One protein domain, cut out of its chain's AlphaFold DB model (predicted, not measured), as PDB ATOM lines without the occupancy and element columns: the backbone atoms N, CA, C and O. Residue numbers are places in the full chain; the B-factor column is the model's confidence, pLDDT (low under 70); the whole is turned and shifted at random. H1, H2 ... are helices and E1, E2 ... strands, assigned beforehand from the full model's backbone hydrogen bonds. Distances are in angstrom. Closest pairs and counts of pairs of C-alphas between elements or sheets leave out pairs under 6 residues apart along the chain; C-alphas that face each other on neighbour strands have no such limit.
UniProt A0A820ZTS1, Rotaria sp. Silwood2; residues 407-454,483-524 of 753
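What this domain is: This is residues 407 to 454 and 483 to 524 of the 753 residues of a protein of Rotaria sp. Silwood2 (UniProt A0A820ZTS1). A twisted sheet of three antiparallel strands, E1, E2, E3 in order, is grazed by one long helix, H1, whose residues 508 to 524 stick out as a free arm. The printed part has 90 residues, E1 E2 E3 H1 along the chain, class mixed; it is loose, radius of gyration of the C-alphas 16.8 A, spanning 56 by 38 by 25 A.

Where its parts are: After residues 407 to 422, without a named element, find C-alpha 423 at (99.301, 133.247, 125.879): E1 runs 31.4 A to residue 434, bending by 61 degrees at 430. E2, residues 440 to 450, spans 31.1 A; E3 is residues 484 to 491. H1, residues 497 to 524, runs 40.8 A to C-alpha 524 at (81.829, 164.094, 96.096).

How they stand to each other: Look at E1 and E2, an antiparallel hairpin: N 427 and O 446, 2.9 A, are within hydrogen-bond range. E2 and E3 are antiparallel; N 447 and O 486, 2.8 A, are within range. H1 only grazes the sheet; its closest C-alphas with E1 are Tyr 503 and Val 428, 6.0 A. Every O i to N i+4 pair in H1 is within range.

The domain as a whole: The farthest C-alphas, Asn 454 and Arg 523, are 55.8 A apart. Residues 455 to 482 are not printed; C-alphas 454 and 483 are 15.4 A apart across the cut. Links E1 to E2 and E3 to H1 are tight. Residues 407 to 423, 435 to 436, 451 to 454 and 483 have pLDDT under 70.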
ATOM      1  N   ASN A 407      81.825 131.026 114.545       50.12
ATOM      2  CA  ASN A 407      82.011 130.223 115.757       50.12
ATOM      3  C   ASN A 407      83.325 130.569 116.483       50.12
ATOM      4  O   ASN A 407      83.707 129.878 117.424       50.12
ATOM      5  N   ILE A 408      84.050 131.578 115.997       52.03
ATOM      6  CA  ILE A 408      85.330 132.027 116.524       52.03
ATOM      7  C   ILE A 408      85.180 133.525 116.780       52.03
ATOM      8  O   ILE A 408      84.953 134.285 115.839       52.03
ATOM      9  N   ASP A 409      85.273 133.940 118.041       40.69
ATOM     10  CA  ASP A 409      85.033 135.331 118.424       40.69
ATOM     11  C   ASP A 409      85.940 136.313 117.651       40.69
ATOM     12  O   ASP A 409      87.017 135.963 117.142       40.69
ATOM     13  N   GLU A 410      85.502 137.574 117.539       47.75
ATOM     14  CA  GLU A 410      86.137 138.592 116.678       47.75
ATOM     15  C   GLU A 410      87.613 138.877 117.035       47.75
ATOM     16  O   GLU A 410      88.372 139.426 116.230       47.75
ATOM     17  N   SER A 411      88.043 138.432 118.216       43.03
ATOM     18  CA  SER A 411      89.407 138.434 118.739       43.03
ATOM     19  C   SER A 411      90.288 137.274 118.238       43.03
ATOM     20  O   SER A 411      91.281 136.965 118.889       43.03
ATOM     21  N   SER A 412      90.008 136.662 117.078       44.47
ATOM     22  CA  SER A 412      90.719 135.484 116.522       44.47
ATOM     23  C   SER A 412      92.151 135.714 115.989       44.47
ATOM     24  O   SER A 412      92.640 135.056 115.065       44.47
ATOM     25  N   ILE A 413      92.909 136.537 116.713       52.25
ATOM     26  CA  ILE A 413      94.174 136.058 117.280       52.25
ATOM     27  C   ILE A 413      93.960 134.620 117.800       52.25
ATOM     28  O   ILE A 413      93.139 134.383 118.680       52.25
ATOM     29  N   THR A 414      94.691 133.631 117.279       51.47
ATOM     30  CA  THR A 414      94.640 132.284 117.874       51.47
ATOM     31  C   THR A 414      95.445 132.287 119.170       51.47
ATOM     32  O   THR A 414      96.668 132.142 119.113       51.47
ATOM     33  N   THR A 415      94.775 132.468 120.311       48.50
ATOM     34  CA  THR A 415      95.367 132.308 121.646       48.50
ATOM     35  C   THR A 415      95.665 130.834 121.912       48.50
ATOM     36  O   THR A 415      94.816 130.098 122.417       48.50
ATOM     37  N   HIS A 416      96.880 130.396 121.593       50.78
ATOM     38  CA  HIS A 416      97.404 129.185 122.213       50.78
ATOM     39  C   HIS A 416      97.754 129.530 123.660       50.78
ATOM     40  O   HIS A 416      98.714 130.259 123.908       50.78
ATOM     41  N   VAL A 417      96.930 129.042 124.587       50.12
ATOM     42  CA  VAL A 417      97.295 128.910 125.997       50.12
ATOM     43  C   VAL A 417      98.082 127.610 126.093       50.12
ATOM     44  O   VAL A 417      97.507 126.528 125.958       50.12
ATOM     45  N   ASP A 418      99.397 127.716 126.246       51.12
ATOM     46  CA  ASP A 418     100.219 126.559 126.598       51.12
ATOM     47  C   ASP A 418      99.980 126.216 128.087       51.12
ATOM     48  O   ASP A 418      99.558 127.078 128.861       51.12
ATOM     49  N   ASN A 419     100.235 124.971 128.513       51.62
ATOM     50  CA  ASN A 419      99.939 124.515 129.888       51.62
ATOM     51  C   ASN A 419     100.614 125.365 130.987       51.62
ATOM     52  O   ASN A 419     100.151 125.373 132.124       51.62
ATOM     53  N   ASP A 420     101.672 126.096 130.632       54.28
ATOM     54  CA  ASP A 420     102.438 126.992 131.503       54.28
ATOM     55  C   ASP A 420     101.820 128.411 131.606       54.28
ATOM     56  O   ASP A 420     102.496 129.365 131.987       54.28
ATOM     57  N   GLY A 421     100.557 128.595 131.194       59.03
ATOM     58  CA  GLY A 421      99.809 129.865 131.264       59.03
ATOM     59  C   GLY A 421     100.162 130.898 130.181       59.03
ATOM     60  O   GLY A 421      99.472 131.903 130.004       59.03
ATOM     61  N   ILE A 422     101.223 130.654 129.410       65.69
ATOM     62  CA  ILE A 422     101.702 131.556 128.359       65.69
ATOM     63  C   ILE A 422     100.643 131.699 127.260       65.69
ATOM     64  O   ILE A 422     100.251 130.719 126.625       65.69
ATOM     65  N   THR A 423     100.229 132.938 126.975       69.50
ATOM     66  CA  THR A 423      99.301 133.247 125.879       69.50
ATOM     67  C   THR A 423     100.077 133.641 124.622       69.50
ATOM     68  O   THR A 423     100.525 134.778 124.437       69.50
ATOM     69  N   THR A 424     100.248 132.667 123.728       71.75
ATOM     70  CA  THR A 424     100.759 132.866 122.367       71.75
ATOM     71  C   THR A 424      99.640 133.402 121.474       71.75
ATOM     72  O   THR A 424      98.624 132.738 121.293       71.75
ATOM     73  N   THR A 425      99.854 134.555 120.842       75.50
ATOM     74  CA  THR A 425      99.001 135.103 119.778       75.50
ATOM     75  C   THR A 425      99.670 134.924 118.416       75.50
ATOM     76  O   THR A 425     100.899 134.972 118.305       75.50
ATOM     77  N   ILE A 426      98.882 134.718 117.356       78.75
ATOM     78  CA  ILE A 426      99.387 134.608 115.980       78.75
ATOM     79  C   ILE A 426      98.481 135.420 115.052       78.75
ATOM     80  O   ILE A 426      97.289 135.138 114.943       78.75
ATOM     81  N   GLN A 427      99.055 136.414 114.370       82.31
ATOM     82  CA  GLN A 427      98.362 137.296 113.433       82.31
ATOM     83  C   GLN A 427      99.001 137.224 112.041       82.31
ATOM     84  O   GLN A 427     100.196 137.477 111.869       82.31
ATOM     85  N   VAL A 428      98.190 136.926 111.023       86.50
ATOM     86  CA  VAL A 428      98.607 136.957 109.613       86.50
ATOM     87  C   VAL A 428      98.394 138.367 109.055       86.50
ATOM     88  O   VAL A 428      97.264 138.848 108.970       86.50
ATOM     89  N   LEU A 429      99.481 139.037 108.673       85.25
ATOM     90  CA  LEU A 429      99.485 140.447 108.264       85.25
ATOM     91  C   LEU A 429      99.474 140.638 106.742       85.25
ATOM     92  O   LEU A 429      98.793 141.533 106.238       85.25
ATOM     93  N   ALA A 430     100.219 139.807 106.011       86.38
ATOM     94  CA  ALA A 430     100.359 139.888 104.557       86.38
ATOM     95  C   ALA A 430     100.547 138.500 103.923       86.38
ATOM     96  O   ALA A 430     100.797 137.511 104.610       86.38
ATOM     97  N   LYS A 431     100.463 138.444 102.591       88.62
ATOM     98  CA  LYS A 431     100.683 137.254 101.760       88.62
ATOM     99  C   LYS A 431     101.575 137.619 100.577       88.62
ATOM    100  O   LYS A 431     101.362 138.668  99.969       88.62
ATOM    101  N   ARG A 432     102.513 136.741 100.229       85.88
ATOM    102  CA  ARG A 432     103.278 136.766  98.977       85.88
ATOM    103  C   ARG A 432     103.230 135.391  98.322       85.88
ATOM    104  O   ARG A 432     103.077 134.381  99.005       85.88
ATOM    105  N   ASP A 433     103.393 135.374  97.008       84.81
ATOM    106  CA  ASP A 433     103.452 134.140  96.231       84.81
ATOM    107  C   ASP A 433     104.874 133.948  95.713       84.81
ATOM    108  O   ASP A 433     105.541 134.925  95.359       84.81
ATOM    109  N   SER A 434     105.352 132.707  95.702       76.38
ATOM    110  CA  SER A 434     106.735 132.381  95.370       76.38
ATOM    111  C   SER A 434     106.854 131.108  94.522       76.38
ATOM    112  O   SER A 434     105.947 130.274  94.431       76.38
ATOM    113  N   GLY A 435     108.007 130.971  93.865       69.06
ATOM    114  CA  GLY A 435     108.343 129.818  93.030       69.06
ATOM    115  C   GLY A 435     107.557 129.705  91.713       69.06
ATOM    116  O   GLY A 435     106.852 130.629  91.307       69.06
ATOM    117  N   PRO A 436     107.705 128.574  90.997       66.88
ATOM    118  CA  PRO A 436     107.120 128.390  89.669       66.88
ATOM    119  C   PRO A 436     105.597 128.549  89.677       66.88
ATOM    120  O   PRO A 436     104.920 127.989  90.539       66.88
ATOM    121  N   TYR A 437     105.061 129.273  88.693       70.62
ATOM    122  CA  TYR A 437     103.623 129.519  88.497       70.62
ATOM    123  C   TYR A 437     102.881 130.209  89.661       70.62
ATOM    124  O   TYR A 437     101.656 130.276  89.600       70.62
ATOM    125  N   ASN A 438     103.582 130.740  90.677       78.31
ATOM    126  CA  ASN A 438     103.029 131.196  91.969       78.31
ATOM    127  C   ASN A 438     102.440 130.057  92.837       78.31
ATOM    128  O   ASN A 438     101.539 130.272  93.649       78.31
ATOM    129  N   SER A 439     102.968 128.837  92.676       72.06
ATOM    130  CA  SER A 439     102.474 127.622  93.343       72.06
ATOM    131  C   SER A 439     102.759 127.530  94.848       72.06
ATOM    132  O   SER A 439     102.057 126.787  95.534       72.06
ATOM    133  N   TYR A 440     103.727 128.278  95.387       75.81
ATOM    134  CA  TYR A 440     103.931 128.390  96.834       75.81
ATOM    135  C   TYR A 440     103.332 129.699  97.354       75.81
ATOM    136  O   TYR A 440     103.534 130.765  96.775       75.81
ATOM    137  N   CYS A 441     102.606 129.626  98.470       83.69
ATOM    138  CA  CYS A 441     102.165 130.795  99.224       83.69
ATOM    139  C   CYS A 441     102.974 130.915 100.518       83.69
ATOM    140  O   CYS A 441     103.133 129.946 101.267       83.69
ATOM    141  N   GLU A 442     103.427 132.127 100.805       88.25
ATOM    142  CA  GLU A 442     104.075 132.502 102.056       88.25
ATOM    143  C   GLU A 442     103.303 133.661 102.684       88.25
ATOM    144  O   GLU A 442     102.810 134.561 101.998       88.25
ATOM    145  N   TYR A 443     103.195 133.651 104.004       88.69
ATOM    146  CA  TYR A 443     102.431 134.634 104.757       88.69
ATOM    147  C   TYR A 443     103.350 135.338 105.750       88.69
ATOM    148  O   TYR A 443     104.190 134.700 106.381       88.69
ATOM    149  N   PHE A 444     103.201 136.654 105.889       89.50
ATOM    150  CA  PHE A 444     103.915 137.418 106.905       89.50
ATOM    151  C   PHE A 444     103.139 137.324 108.213       89.50
ATOM    152  O   PHE A 444     101.969 137.718 108.274       89.50
ATOM    153  N   VAL A 445     103.778 136.757 109.227       87.31
ATOM    154  CA  VAL A 445     103.146 136.346 110.478       87.31
ATOM    155  C   VAL A 445     103.835 137.051 111.630       87.31
ATOM    156  O   VAL A 445     105.046 136.918 111.806       87.31
ATOM    157  N   ARG A 446     103.041 137.764 112.428       85.88
ATOM    158  CA  ARG A 446     103.438 138.308 113.725       85.88
ATOM    159  C   ARG A 446     102.978 137.336 114.806       85.88
ATOM    160  O   ARG A 446     101.776 137.112 114.953       85.88
ATOM    161  N   LYS A 447     103.921 136.777 115.561       84.12
ATOM    162  CA  LYS A 447     103.653 136.107 116.837       84.12
ATOM    163  C   LYS A 447     103.859 137.133 117.952       84.12
ATOM    164  O   LYS A 447     104.907 137.780 117.974       84.12
ATOM    165  N   THR A 448     102.904 137.282 118.867       82.38
ATOM    166  CA  THR A 448     103.155 137.954 120.156       82.38
ATOM    167  C   THR A 448     103.047 136.912 121.262       82.38
ATOM    168  O   THR A 448     102.190 136.033 121.208       82.38
ATOM    169  N   ILE A 449     103.943 136.954 122.241       81.06
ATOM    170  CA  ILE A 449     103.904 136.052 123.393       81.06
ATOM    171  C   ILE A 449     103.726 136.912 124.634       81.06
ATOM    172  O   ILE A 449     104.564 137.770 124.924       81.06
ATOM    173  N   HIS A 450     102.620 136.678 125.333       75.25
ATOM    174  CA  HIS A 450     102.284 137.304 126.600       75.25
ATOM    175  C   HIS A 450     102.655 136.312 127.717       75.25
ATOM    176  O   HIS A 450     101.978 135.288 127.863       75.25
ATOM    177  N   PRO A 451     103.749 136.540 128.470       69.38
ATOM    178  CA  PRO A 451     104.017 135.761 129.674       69.38
ATOM    179  C   PRO A 451     102.963 136.105 130.735       69.38
ATOM    180  O   PRO A 451     102.649 137.281 130.926       69.38
ATOM    181  N   GLN A 452     102.412 135.102 131.423       60.38
ATOM    182  CA  GLN A 452     101.534 135.353 132.567       60.38
ATOM    183  C   GLN A 452     102.355 135.723 133.804       60.38
ATOM    184  O   GLN A 452     103.298 135.030 134.181       60.38
ATOM    185  N   THR A 453     101.969 136.818 134.452       51.44
ATOM    186  CA  THR A 453     102.441 137.192 135.784       51.44
ATOM    187  C   THR A 453     101.611 136.455 136.828       51.44
ATOM    188  O   THR A 453     100.520 136.902 137.182       51.44
ATOM    189  N   ASN A 454     102.124 135.330 137.326       51.28
ATOM    190  CA  ASN A 454     101.543 134.649 138.483       51.28
ATOM    191  C   ASN A 454     101.836 135.463 139.749       51.28
ATOM    192  O   ASN A 454     102.858 135.261 140.409       51.28
ATOM    193  N   LEU A 483     106.584 141.731 126.331       68.25
ATOM    194  CA  LEU A 483     105.985 141.002 125.213       68.25
ATOM    195  C   LEU A 483     107.055 140.623 124.184       68.25
ATOM    196  O   LEU A 483     107.755 141.493 123.656       68.25
ATOM    197  N   ILE A 484     107.158 139.332 123.866       74.62
ATOM    198  CA  ILE A 484     108.049 138.863 122.800       74.62
ATOM    199  C   ILE A 484     107.287 138.954 121.484       74.62
ATOM    200  O   ILE A 484     106.343 138.202 121.244       74.62
ATOM    201  N   LEU A 485     107.713 139.886 120.637       81.19
ATOM    202  CA  LEU A 485     107.263 140.021 119.257       81.19
ATOM    203  C   LEU A 485     108.256 139.307 118.339       81.19
ATOM    204  O   LEU A 485     109.450 139.603 118.380       81.19
ATOM    205  N   SER A 486     107.771 138.413 117.481       83.75
ATOM    206  CA  SER A 486     108.550 137.915 116.346       83.75
ATOM    207  C   SER A 486     107.745 138.010 115.054       83.75
ATOM    208  O   SER A 486     106.570 137.647 114.999       83.75
ATOM    209  N   GLU A 487     108.384 138.531 114.010       90.06
ATOM    210  CA  GLU A 487     107.789 138.704 112.688       90.06
ATOM    211  C   GLU A 487     108.604 137.936 111.653       90.06
ATOM    212  O   GLU A 487     109.820 138.102 111.558       90.06
ATOM    213  N   GLN A 488     107.945 137.070 110.885       88.81
ATOM    214  CA  GLN A 488     108.618 136.222 109.903       88.81
ATOM    215  C   GLN A 488     107.689 135.815 108.758       88.81
ATOM    216  O   GLN A 488     106.466 135.768 108.898       88.81
ATOM    217  N   TRP A 489     108.286 135.505 107.608       86.81
ATOM    218  CA  TRP A 489     107.586 134.893 106.482       86.81
ATOM    219  C   TRP A 489     107.510 133.381 106.692       86.81
ATOM    220  O   TRP A 489     108.534 132.702 106.630       86.81
ATOM    221  N   LEU A 490     106.307 132.863 106.936       84.38
ATOM    222  CA  LEU A 490     106.058 131.431 107.093       84.38
ATOM    223  C   LEU A 490     105.465 130.829 105.809       84.38
ATOM    224  O   LEU A 490     104.564 131.429 105.212       84.38
ATOM    225  N   PRO A 491     105.923 129.639 105.376       84.06
ATOM    226  CA  PRO A 491     105.290 128.903 104.290       84.06
ATOM    227  C   PRO A 491     103.903 128.423 104.723       84.06
ATOM    228  O   PRO A 491     103.700 128.037 105.875       84.06
ATOM    229  N   GLU A 492     102.958 128.388 103.784       84.81
ATOM    230  CA  GLU A 492     101.539 128.120 104.055       84.81
ATOM    231  C   GLU A 492     101.248 126.907 104.961       84.81
ATOM    232  O   GLU A 492     100.353 126.982 105.797       84.81
ATOM    233  N   ARG A 493     102.020 125.816 104.852       80.94
ATOM    234  CA  ARG A 493     101.820 124.576 105.622       80.94
ATOM    235  C   ARG A 493     102.048 124.747 107.132       80.94
ATOM    236  O   ARG A 493     101.565 123.937 107.910       80.94
ATOM    237  N   GLN A 494     102.787 125.772 107.553       82.69
ATOM    238  CA  GLN A 494     103.043 126.046 108.973       82.69
ATOM    239  C   GLN A 494     101.928 126.870 109.641       82.69
ATOM    240  O   GLN A 494     102.024 127.166 110.830       82.69
ATOM    241  N   LEU A 495     100.874 127.234 108.901       83.19
ATOM    242  CA  LEU A 495      99.709 127.955 109.412       83.19
ATOM    243  C   LEU A 495      98.467 127.068 109.454       83.19
ATOM    244  O   LEU A 495      98.273 126.187 108.620       83.19
ATOM    245  N   GLN A 496      97.587 127.353 110.412       83.56
ATOM    246  CA  GLN A 496      96.295 126.684 110.512       83.56
ATOM    247  C   GLN A 496      95.322 127.219 109.448       83.56
ATOM    248  O   GLN A 496      95.298 128.431 109.199       83.56
ATOM    249  N   PRO A 497      94.444 126.377 108.868       84.44
ATOM    250  CA  PRO A 497      93.452 126.821 107.888       84.44
ATOM    251  C   PRO A 497      92.612 128.022 108.349       84.44
ATOM    252  O   PRO A 497      92.399 128.953 107.574       84.44
ATOM    253  N   ASN A 498      92.210 128.074 109.624       82.56
ATOM    254  CA  ASN A 498      91.415 129.182 110.168       82.56
ATOM    255  C   ASN A 498      92.173 130.523 110.210       82.56
ATOM    256  O   ASN A 498      91.577 131.560 109.925       82.56
ATOM    257  N   GLN A 499      93.493 130.519 110.444       84.06
ATOM    258  CA  GLN A 499      94.328 131.730 110.357       84.06
ATOM    259  C   GLN A 499      94.355 132.278 108.916       84.06
ATOM    260  O   GLN A 499      94.319 133.491 108.696       84.06
ATOM    261  N   ILE A 500      94.348 131.383 107.919       86.69
ATOM    262  CA  ILE A 500      94.251 131.750 106.499       86.69
ATOM    263  C   ILE A 500      92.841 132.270 106.164       86.69
ATOM    264  O   ILE A 500      92.734 133.294 105.484       86.69
ATOM    265  N   LYS A 501      91.762 131.642 106.667       86.12
ATOM    266  CA  LYS A 501      90.383 132.156 106.503       86.12
ATOM    267  C   LYS A 501      90.262 133.596 107.011       86.12
ATOM    268  O   LYS A 501      89.814 134.459 106.256       86.12
ATOM    269  N   TYR A 502      90.713 133.859 108.241       83.44
ATOM    270  CA  TYR A 502      90.651 135.181 108.874       83.44
ATOM    271  C   TYR A 502      91.380 136.250 108.047       83.44
ATOM    272  O   TYR A 502      90.798 137.281 107.711       83.44
ATOM    273  N   TYR A 503      92.608 135.964 107.592       87.62
ATOM    274  CA  TYR A 503      93.340 136.858 106.687       87.62
ATOM    275  C   TYR A 503      92.540 137.199 105.417       87.62
ATOM    276  O   TYR A 503      92.450 138.368 105.027       87.62
ATOM    277  N   TYR A 504      91.928 136.197 104.777       87.25
ATOM    278  CA  TYR A 504      91.133 136.399 103.565       87.25
ATOM    279  C   TYR A 504      89.787 137.106 103.818       87.25
ATOM    280  O   TYR A 504      89.309 137.795 102.912       87.25
ATOM    281  N   GLN A 505      89.189 136.997 105.009       86.12
ATOM    282  CA  GLN A 505      88.033 137.815 105.403       86.12
ATOM    283  C   GLN A 505      88.453 139.279 105.596       86.12
ATOM    284  O   GLN A 505      87.912 140.163 104.928       86.12
ATOM    285  N   CYS A 506      89.490 139.541 106.399       84.50
ATOM    286  CA  CYS A 506      90.031 140.891 106.580       84.50
ATOM    287  C   CYS A 506      90.435 141.545 105.247       84.50
ATOM    288  O   CYS A 506      90.288 142.757 105.079       84.50
ATOM    289  N   LEU A 507      90.935 140.765 104.282       86.44
ATOM    290  CA  LEU A 507      91.237 141.236 102.928       86.44
ATOM    291  C   LEU A 507      89.968 141.650 102.160       86.44
ATOM    292  O   LEU A 507      89.959 142.701 101.517       86.44
ATOM    293  N   GLN A 508      88.897 140.852 102.228       85.06
ATOM    294  CA  GLN A 508      87.611 141.164 101.594       85.06
ATOM    295  C   GLN A 508      86.996 142.438 102.176       85.06
ATOM    296  O   GLN A 508      86.641 143.337 101.416       85.06
ATOM    297  N   GLU A 509      86.967 142.575 103.501       87.12
ATOM    298  CA  GLU A 509      86.475 143.787 104.161       87.12
ATOM    299  C   GLU A 509      87.290 145.032 103.799       87.12
ATOM    300  O   GLU A 509      86.714 146.077 103.495       87.12
ATOM    301  N   LYS A 510      88.628 144.938 103.790       86.38
ATOM    302  CA  LYS A 510      89.508 146.044 103.372       86.38
ATOM    303  C   LYS A 510      89.228 146.456 101.923       86.38
ATOM    304  O   LYS A 510      89.218 147.649 101.624       86.38
ATOM    305  N   ASN A 511      88.949 145.502 101.034       87.50
ATOM    306  CA  ASN A 511      88.580 145.786  99.645       87.50
ATOM    307  C   ASN A 511      87.172 146.395  99.520       87.50
ATOM    308  O   ASN A 511      86.997 147.357  98.774       87.50
ATOM    309  N   TYR A 512      86.193 145.917 100.292       86.31
ATOM    310  CA  TYR A 512      84.838 146.477 100.352       86.31
ATOM    311  C   TYR A 512      84.844 147.928 100.866       86.31
ATOM    312  O   TYR A 512      84.299 148.826 100.223       86.31
ATOM    313  N   LYS A 513      85.564 148.185 101.968       88.75
ATOM    314  CA  LYS A 513      85.772 149.522 102.553       88.75
ATOM    315  C   LYS A 513      86.493 150.466 101.566       88.75
ATOM    316  O   LYS A 513      86.130 151.636 101.463       88.75
ATOM    317  N   ARG A 514      87.449 149.966 100.765       85.19
ATOM    318  CA  ARG A 514      88.102 150.725  99.670       85.19
ATOM    319  C   ARG A 514      87.150 151.069  98.518       85.19
ATOM    320  O   ARG A 514      87.166 152.210  98.062       85.19
ATOM    321  N   LEU A 515      86.326 150.120  98.067       82.69
ATOM    322  CA  LEU A 515      85.333 150.346  97.008       82.69
ATOM    323  C   LEU A 515      84.307 151.406  97.427       82.69
ATOM    324  O   LEU A 515      84.091 152.363  96.687       82.69
ATOM    325  N   HIS A 516      83.756 151.296  98.641       83.19
ATOM    326  CA  HIS A 516      82.829 152.293  99.193       83.19
ATOM    327  C   HIS A 516      83.463 153.660  99.436       83.19
ATOM    328  O   HIS A 516      82.795 154.676  99.255       83.19
ATOM    329  N   LYS A 517      84.748 153.731  99.811       84.38
ATOM    330  CA  LYS A 517      85.432 155.028  99.855       84.38
ATOM    331  C   LYS A 517      85.517 155.639  98.453       84.38
ATOM    332  O   LYS A 517      85.134 156.793  98.289       84.38
ATOM    333  N   LYS A 518      85.927 154.861  97.440       81.75
ATOM    334  CA  LYS A 518      86.026 155.350  96.056       81.75
ATOM    335  C   LYS A 518      84.678 155.863  95.528       81.75
ATOM    336  O   LYS A 518      84.625 156.993  95.058       81.75
ATOM    337  N   THR A 519      83.591 155.100  95.656       78.50
ATOM    338  CA  THR A 519      82.267 155.538  95.164       78.50
ATOM    339  C   THR A 519      81.755 156.795  95.872       78.50
ATOM    340  O   THR A 519      81.110 157.630  95.239       78.50
ATOM    341  N   ASN A 520      82.067 156.982  97.159       79.06
ATOM    342  CA  ASN A 520      81.720 158.205  97.885       79.06
ATOM    343  C   ASN A 520      82.615 159.400  97.520       79.06
ATOM    344  O   ASN A 520      82.112 160.519  97.427       79.06
ATOM    345  N   ASP A 521      83.910 159.190  97.278       78.00
ATOM    346  CA  ASP A 521      84.821 160.250  96.836       78.00
ATOM    347  C   ASP A 521      84.516 160.682  95.386       78.00
ATOM    348  O   ASP A 521      84.517 161.876  95.091       78.00
ATOM    349  N   ASP A 522      84.140 159.754  94.504       75.38
ATOM    350  CA  ASP A 522      83.698 160.071  93.139       75.38
ATOM    351  C   ASP A 522      82.326 160.786  93.143       75.38
ATOM    352  O   ASP A 522      82.169 161.818  92.486       75.38
ATOM    353  N   ARG A 523      81.368 160.375  93.996       70.12
ATOM    354  CA  ARG A 523      80.124 161.145  94.252       70.12
ATOM    355  C   ARG A 523      80.397 162.568  94.763       70.12
ATOM    356  O   ARG A 523      79.696 163.501  94.367       70.12
ATOM    357  N   LYS A 524      81.411 162.761  95.616       72.12
ATOM    358  CA  LYS A 524      81.829 164.094  96.096       72.12
ATOM    359  C   LYS A 524      82.468 164.947  94.998       72.12
ATOM    360  O   LYS A 524      82.271 166.158  95.018       72.12
TER     361      LYS A 524